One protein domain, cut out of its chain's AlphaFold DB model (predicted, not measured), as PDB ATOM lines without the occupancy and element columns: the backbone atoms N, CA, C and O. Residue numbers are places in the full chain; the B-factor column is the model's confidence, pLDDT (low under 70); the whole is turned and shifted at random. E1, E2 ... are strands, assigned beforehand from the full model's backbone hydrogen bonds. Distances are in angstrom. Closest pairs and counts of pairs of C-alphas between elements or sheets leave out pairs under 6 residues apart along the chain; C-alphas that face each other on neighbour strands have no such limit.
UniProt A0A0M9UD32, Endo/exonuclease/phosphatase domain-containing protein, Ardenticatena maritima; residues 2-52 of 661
ATOM      1  N   LYS A   2      18.593  17.614  47.787       51.44
ATOM      2  CA  LYS A   2      18.908  17.683  46.354       51.44
ATOM      3  C   LYS A   2      17.605  17.353  45.628       51.44
ATOM      4  O   LYS A   2      17.068  16.272  45.833       51.44
ATOM      5  N   THR A   3      17.053  18.327  44.921       69.44
ATOM      6  CA  THR A   3      15.870  18.169  44.081       69.44
ATOM      7  C   THR A   3      16.248  17.271  42.911       69.44
ATOM      8  O   THR A   3      17.107  17.642  42.115       69.44
ATOM      9  N   ILE A   4      15.661  16.079  42.860       79.25
ATOM     10  CA  ILE A   4      15.687  15.226  41.672       79.25
ATOM     11  C   ILE A   4      14.770  15.892  40.652       79.25
ATOM     12  O   ILE A   4      13.676  16.328  41.012       79.25
ATOM     13  N   SER A   5      15.236  16.012  39.416       83.44
ATOM     14  CA  SER A   5      14.453  16.539  38.298       83.44
ATOM     15  C   SER A   5      14.134  15.420  37.308       83.44
ATOM     16  O   SER A   5      14.857  14.425  37.232       83.44
ATOM     17  N   VAL A   6      13.055  15.574  36.538       79.50
ATOM     18  CA  VAL A   6      12.741  14.660  35.429       79.50
ATOM     19  C   VAL A   6      13.932  14.611  34.462       79.50
ATOM     20  O   VAL A   6      14.495  15.645  34.103       79.50
ATOM     21  N   GLY A   7      14.343  13.403  34.069       82.44
ATOM     22  CA  GLY A   7      15.521  13.180  33.224       82.44
ATOM     23  C   GLY A   7      16.854  13.084  33.976       82.44
ATOM     24  O   GLY A   7      17.890  12.943  33.329       82.44
ATOM     25  N   ASP A   8      16.870  13.139  35.309       88.88
ATOM     26  CA  ASP A   8      18.051  12.792  36.106       88.88
ATOM     27  C   ASP A   8      18.262  11.270  36.158       88.88
ATOM     28  O   ASP A   8      17.324  10.499  36.346       88.88
ATOM     29  N   LEU A   9      19.520  10.828  36.078       89.31
ATOM     30  CA  LEU A   9      19.903   9.457  36.412       89.31
ATOM     31  C   LEU A   9      20.158   9.366  37.916       89.31
ATOM     32  O   LEU A   9      21.045  10.051  38.441       89.31
ATOM     33  N   VAL A  10      19.410   8.502  38.599       88.38
ATOM     34  CA  VAL A  10      19.489   8.313  40.052       88.38
ATOM     35  C   VAL A  10      19.937   6.900  40.421       88.38
ATOM     36  O   VAL A  10      19.611   5.929  39.749       88.38
ATOM     37  N   GLU A  11      20.688   6.797  41.513       87.69
ATOM     38  CA  GLU A  11      20.963   5.558  42.233       87.69
ATOM     39  C   GLU A  11      19.994   5.473  43.409       87.69
ATOM     40  O   GLU A  11      19.866   6.433  44.176       87.69
ATOM     41  N   LEU A  12      19.327   4.331  43.546       86.25
ATOM     42  CA  LEU A  12      18.461   4.014  44.674       86.25
ATOM     43  C   LEU A  12      19.130   2.917  45.500       86.25
ATOM     44  O   LEU A  12      19.147   1.759  45.090       86.25
ATOM     45  N   ASP A  13      19.685   3.276  46.656       86.38
ATOM     46  CA  ASP A  13      20.262   2.309  47.596       86.38
ATOM     47  C   ASP A  13      19.258   1.986  48.709       86.38
ATOM     48  O   ASP A  13      18.694   2.890  49.329       86.38
ATOM     49  N   GLY A  14      19.022   0.698  48.955       82.88
ATOM     50  CA  GLY A  14      18.059   0.215  49.950       82.88
ATOM     51  C   GLY A  14      16.582   0.288  49.541       82.88
ATOM     52  O   GLY A  14      15.726   0.044  50.388       82.88
ATOM     53  N   ALA A  15      16.267   0.609  48.281       82.94
ATOM     54  CA  ALA A  15      14.904   0.504  47.756       82.94
ATOM     55  C   ALA A  15      14.525  -0.965  47.495       82.94
ATOM     56  O   ALA A  15      15.369  -1.777  47.107       82.94
ATOM     57  N   THR A  16      13.251  -1.298  47.680       82.31
ATOM     58  CA  THR A  16      12.698  -2.620  47.354       82.31
ATOM     59  C   THR A  16      11.675  -2.499  46.240       82.31
ATOM     60  O   THR A  16      10.837  -1.606  46.284       82.31
ATOM     61  N   VAL A  17      11.712  -3.413  45.271       79.44
ATOM     62  CA  VAL A  17      10.603  -3.576  44.324       79.44
ATOM     63  C   VAL A  17       9.491  -4.311  45.057       79.44
ATOM     64  O   VAL A  17       9.736  -5.394  45.600       79.44
ATOM     65  N   VAL A  18       8.304  -3.720  45.117       78.31
ATOM     66  CA  VAL A  18       7.131  -4.354  45.718       78.31
ATOM     67  C   VAL A  18       5.931  -4.208  44.798       78.31
ATOM     68  O   VAL A  18       5.804  -3.229  44.073       78.31
ATOM     69  N   GLU A  19       5.050  -5.193  44.879       76.81
ATOM     70  CA  GLU A  19       3.723  -5.140  44.283       76.81
ATOM     71  C   GLU A  19       2.806  -4.368  45.233       76.81
ATOM     72  O   GLU A  19       2.492  -4.830  46.338       76.81
ATOM     73  N   TYR A  20       2.420  -3.159  44.839       67.25
ATOM     74  CA  TYR A  20       1.524  -2.310  45.602       67.25
ATOM     75  C   TYR A  20       0.077  -2.594  45.211       67.25
ATOM     76  O   TYR A  20      -0.361  -2.303  44.103       67.25
ATOM     77  N   GLN A  21      -0.693  -3.117  46.162       64.31
ATOM     78  CA  GLN A  21      -2.145  -3.114  46.068       64.31
ATOM     79  C   GLN A  21      -2.666  -1.852  46.758       64.31
ATOM     80  O   GLN A  21      -2.314  -1.584  47.913       64.31
ATOM     81  N   GLY A  22      -3.497  -1.077  46.059       60.19
ATOM     82  CA  GLY A  22      -4.121   0.126  46.609       60.19
ATOM     83  C   GLY A  22      -4.929  -0.133  47.893       60.19
ATOM     84  O   GLY A  22      -5.116  -1.279  48.315       60.19
ATOM     85  N   PRO A  23      -5.443   0.925  48.556       56.34
ATOM     86  CA  PRO A  23      -6.339   0.761  49.700       56.34
ATOM     87  C   PRO A  23      -7.509  -0.176  49.368       56.34
ATOM     88  O   PRO A  23      -7.834  -0.371  48.207       56.34
ATOM     89  N   ALA A  24      -8.194  -0.731  50.372       54.78
ATOM     90  CA  ALA A  24      -9.238  -1.750  50.168       54.78
ATOM     91  C   ALA A  24     -10.377  -1.359  49.190       54.78
ATOM     92  O   ALA A  24     -11.089  -2.238  48.699       54.78
ATOM     93  N   SER A  25     -10.551  -0.065  48.899       47.62
ATOM     94  CA  SER A  25     -11.423   0.465  47.840       47.62
ATOM     95  C   SER A  25     -10.965   0.111  46.414       47.62
ATOM     96  O   SER A  25     -11.801   0.017  45.527       47.62
ATOM     97  N   PHE A  26      -9.673  -0.149  46.220       53.16
ATOM     98  CA  PHE A  26      -8.993  -0.552  44.983       53.16
ATOM     99  C   PHE A  26      -8.598  -2.033  45.001       53.16
ATOM    100  O   PHE A  26      -7.720  -2.465  44.269       53.16
ATOM    101  N   ARG A  27      -9.222  -2.855  45.855       48.81
ATOM    102  CA  ARG A  27      -8.888  -4.289  45.986       48.81
ATOM    103  C   ARG A  27      -9.065  -5.108  44.700       48.81
ATOM    104  O   ARG A  27      -8.688  -6.274  44.673       48.81
ATOM    105  N   TRP A  28      -9.726  -4.523  43.708       53.91
ATOM    106  CA  TRP A  28      -9.975  -5.114  42.403       53.91
ATOM    107  C   TRP A  28      -8.945  -4.692  41.359       53.91
ATOM    108  O   TRP A  28      -9.011  -5.234  40.267       53.91
ATOM    109  N   ASP A  29      -8.054  -3.752  41.688       57.88
ATOM    110  CA  ASP A  29      -6.946  -3.321  40.839       57.88
ATOM    111  C   ASP A  29      -5.842  -4.392  40.832       57.88
ATOM    112  O   ASP A  29      -5.579  -5.028  41.863       57.88
ATOM    113  N   GLU A  30      -5.206  -4.602  39.671       64.75
ATOM    114  CA  GLU A  30      -3.914  -5.285  39.589       64.75
ATOM    115  C   GLU A  30      -2.900  -4.570  40.492       64.75
ATOM    116  O   GLU A  30      -3.040  -3.386  40.822       64.75
ATOM    117  N   THR A  31      -1.907  -5.317  40.967       65.56
ATOM    118  CA  THR A  31      -0.846  -4.718  41.766       65.56
ATOM    119  C   THR A  31       0.056  -3.874  40.878       65.56
ATOM    120  O   THR A  31       0.380  -4.271  39.766       65.56
ATOM    121  N   LEU A  32       0.432  -2.700  41.377       68.12
ATOM    122  CA  LEU A  32       1.363  -1.796  40.714       68.12
ATOM    123  C   LEU A  32       2.788  -2.162  41.095       68.12
ATOM    124  O   LEU A  32       3.092  -2.282  42.288       68.12
ATOM    125  N   THR A  33       3.688  -2.233  40.120       73.94
ATOM    126  CA  THR A  33       5.110  -2.387  40.434       73.94
ATOM    127  C   THR A  33       5.667  -1.057  40.953       73.94
ATOM    128  O   THR A  33       5.923  -0.134  40.180       73.94
ATOM    129  N   GLU A  34       5.925  -0.941  42.263       75.38
ATOM    130  CA  GLU A  34       6.521   0.267  42.853       75.38
ATOM    131  C   GLU A  34       7.958   0.049  43.349       75.38
ATOM    132  O   GLU A  34       8.338  -1.004  43.873       75.38
ATOM    133  N   LEU A  35       8.762   1.110  43.245       79.12
ATOM    134  CA  LEU A  35      10.027   1.229  43.964       79.12
ATOM    135  C   LEU A  35       9.749   1.812  45.354       79.12
ATOM    136  O   LEU A  35       9.632   3.027  45.524       79.12
ATOM    137  N   ASP A  36       9.650   0.942  46.356       78.06
ATOM    138  CA  ASP A  36       9.340   1.330  47.728       78.06
ATOM    139  C   ASP A  36      10.592   1.805  48.480       78.06
ATOM    140  O   ASP A  36      11.577   1.083  48.665       78.06
ATOM    141  N   CYS A  37      10.514   3.047  48.951       74.38
ATOM    142  CA  CYS A  37      11.524   3.730  49.750       74.38
ATOM    143  C   CYS A  37      11.077   4.011  51.200       74.38
ATOM    144  O   CYS A  37      11.824   4.636  51.962       74.38
ATOM    145  N   ARG A  38       9.880   3.568  51.615       76.56
ATOM    146  CA  ARG A  38       9.268   3.859  52.930       76.56
ATOM    147  C   ARG A  38      10.061   3.281  54.100       76.56
ATOM    148  O   ARG A  38      10.024   3.837  55.196       76.56
ATOM    149  N   THR A  39      10.813   2.206  53.879       74.50
ATOM    150  CA  THR A  39      11.693   1.584  54.884       74.50
ATOM    151  C   THR A  39      13.076   2.233  54.984       74.50
ATOM    152  O   THR A  39      13.905   1.779  55.771       74.50
ATOM    153  N   GLY A  40      13.315   3.316  54.236       75.94
ATOM    154  CA  GLY A  40      14.565   4.071  54.236       75.94
ATOM    155  C   GLY A  40      15.471   3.676  53.077       75.94
ATOM    156  O   GLY A  40      16.340   2.826  53.232       75.94
ATOM    157  N   CYS A  41      15.292   4.342  51.937       83.75
ATOM    158  CA  CYS A  41      16.237   4.300  50.825       83.75
ATOM    159  C   CYS A  41      17.044   5.606  50.749       83.75
ATOM    160  O   CYS A  41      16.608   6.663  51.216       83.75
ATOM    161  N   THR A  42      18.219   5.549  50.128       85.62
ATOM    162  CA  THR A  42      18.976   6.741  49.738       85.62
ATOM    163  C   THR A  42      18.837   6.941  48.239       85.62
ATOM    164  O   THR A  42      19.236   6.074  47.467       85.62
ATOM    165  N   VAL A  43      18.312   8.099  47.830       86.00
ATOM    166  CA  VAL A  43      18.275   8.498  46.420       86.00
ATOM    167  C   VAL A  43      19.428   9.449  46.129       86.00
ATOM    168  O   VAL A  43      19.502  10.545  46.694       86.00
ATOM    169  N   THR A  44      20.330   9.041  45.243       88.31
ATOM    170  CA  THR A  44      21.493   9.838  44.848       88.31
ATOM    171  C   THR A  44      21.428  10.149  43.363       88.31
ATOM    172  O   THR A  44      21.523   9.250  42.540       88.31
ATOM    173  N   THR A  45      21.332  11.426  42.990       90.25
ATOM    174  CA  THR A  45      21.521  11.834  41.591       90.25
ATOM    175  C   THR A  45      22.955  11.521  41.161       90.25
ATOM    176  O   THR A  45      23.898  12.156  41.644       90.25
ATOM    177  N   ILE A  46      23.107  10.551  40.261       92.25
ATOM    178  CA  ILE A  46      24.381  10.156  39.649       92.25
ATOM    179  C   ILE A  46      24.752  11.171  38.570       92.25
ATOM    180  O   ILE A  46      25.892  11.632  38.503       92.25
ATOM    181  N   GLN A  47      23.775  11.551  37.745       91.25
ATOM    182  CA  GLN A  47      23.951  12.519  36.674       91.25
ATOM    183  C   GLN A  47      22.666  13.319  36.474       91.25
ATOM    184  O   GLN A  47      21.604  12.747  36.249       91.25
ATOM    185  N   ALA A  48      22.774  14.645  36.531       89.44
ATOM    186  CA  ALA A  48      21.653  15.524  36.225       89.44
ATOM    187  C   ALA A  48      21.441  15.640  34.709       89.44
ATOM    188  O   ALA A  48      22.427  15.640  33.965       89.44
ATOM    189  N   ASN A  49      20.191  15.799  34.263       85.25
ATOM    190  CA  ASN A  49      19.831  15.921  32.840       85.25
ATOM    191  C   ASN A  49      20.443  14.804  31.969       85.25
ATOM    192  O   ASN A  49      20.980  15.057  30.888       85.25
ATOM    193  N   TYR A  50      20.424  13.568  32.468       90.31
ATOM    194  CA  TYR A  50      20.849  12.381  31.725       90.31
ATOM    195  C   TYR A  50      19.988  12.146  30.471       90.31
ATOM    196  O   TYR A  50      20.476  11.604  29.481       90.31
ATOM    197  N   GLY A  51      18.743  12.622  30.504       84.19
ATOM    198  CA  GLY A  51      17.743  12.427  29.463       84.19
ATOM    199  C   GLY A  51      16.737  11.353  29.861       84.19
ATOM    200  O   GLY A  51      16.992  10.531  30.741       84.19
ATOM    201  N   LEU A  52      15.569  11.390  29.224       82.31
ATOM    202  CA  LEU A  52      14.541  10.369  29.397       82.31
ATOM    203  C   LEU A  52      14.960   9.047  28.726       82.31
ATOM    204  O   LEU A  52      15.765   9.068  27.787       82.31
TER     205      LEU A  52
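AT A GLANCE: This is residues 2 to 52 of the 661 residues of the protein "Endo/exonuclease/phosphatase domain-containing protein" of Ardenticatena maritima (UniProt A0A0M9UD32). A long two-stranded ribbon is bent sharply into a V: E1 and E4 make one arm, the hairpin of E2 and E3 makes the other, and the links at residues 14 to 15 and 37 to 41 lie where the arms meet. The E2 to E3 link closes the far end of the hairpin arm, where residues 23 to 28 stick out, while residues 2 to 8 and 48 to 52 lie at the E1 and E4 arm. The 51 printed residues hold no named helix and four named strands, E1, E2, E3 and E4 along the chain, in two antiparallel sheets of two strands, E1 - E4 and E2 - E3. The class is all strand, though named strands hold 21 of the 51 residues. The whole is loose, with a radius of gyration of the C-alphas of 14.0 A, and elongated, spanning 38 by 23 by 15 A.

IN THESE COORDINATES: The printed part begins at Lys 2, with its C-alpha at (18.908, 17.683, 46.354). E1, residues 9 to 13, starts at C-alpha 9 at (19.903, 9.457, 36.412) and is 13.3 A long. E2, residues 16 to 20, is 11.3 A long. E3, residues 32 to 36, is 11.1 A long. E4, residues 42 to 47, is the longest strand by residues, 15.1 A long, and ends at C-alpha 47 at (23.951, 12.519, 36.674).

HOW THE PARTS SIT: E1 and E4 are antiparallel neighbours, with 154 degrees between their directions. C-alphas 10 and 45 face each other at 4.3 A, and N 11 and O 44, 2.8 A apart, are within hydrogen-bond range, as are N 42 and O 13 at 2.8 A. E1 runs on into E2 across a break of 2 residues, at 94 degrees. E2 and E3 form a hairpin, two antiparallel neighbour strands that follow each other in the chain, with 144 degrees between their directions. C-alphas 17 and 35 face each other at 4.9 A. N 20 and O 32 at 2.8 A and N 36 and O 16 at 2.8 A are within hydrogen-bond range. E1 and E3 are apart, and so are E2 and E4, with no C-alpha of the one within 8 A of the other.

THE WHOLE: The two C-alphas farthest apart are those of Ser 25 and Gln 47, at 39.0 A. The C-alphas of Lys 2 and Leu 52, the first and last printed, are 19.0 A apart. The printed part has no cut. The links E1 to E2 and E3 to E4 are tight, and the link E2 to E3, with 11 residues, is long; within it residues 23 to 28 stand free. The mean pLDDT of the printed part is 76.0, and residues 2 to 3 and 20 to 32 are under 70.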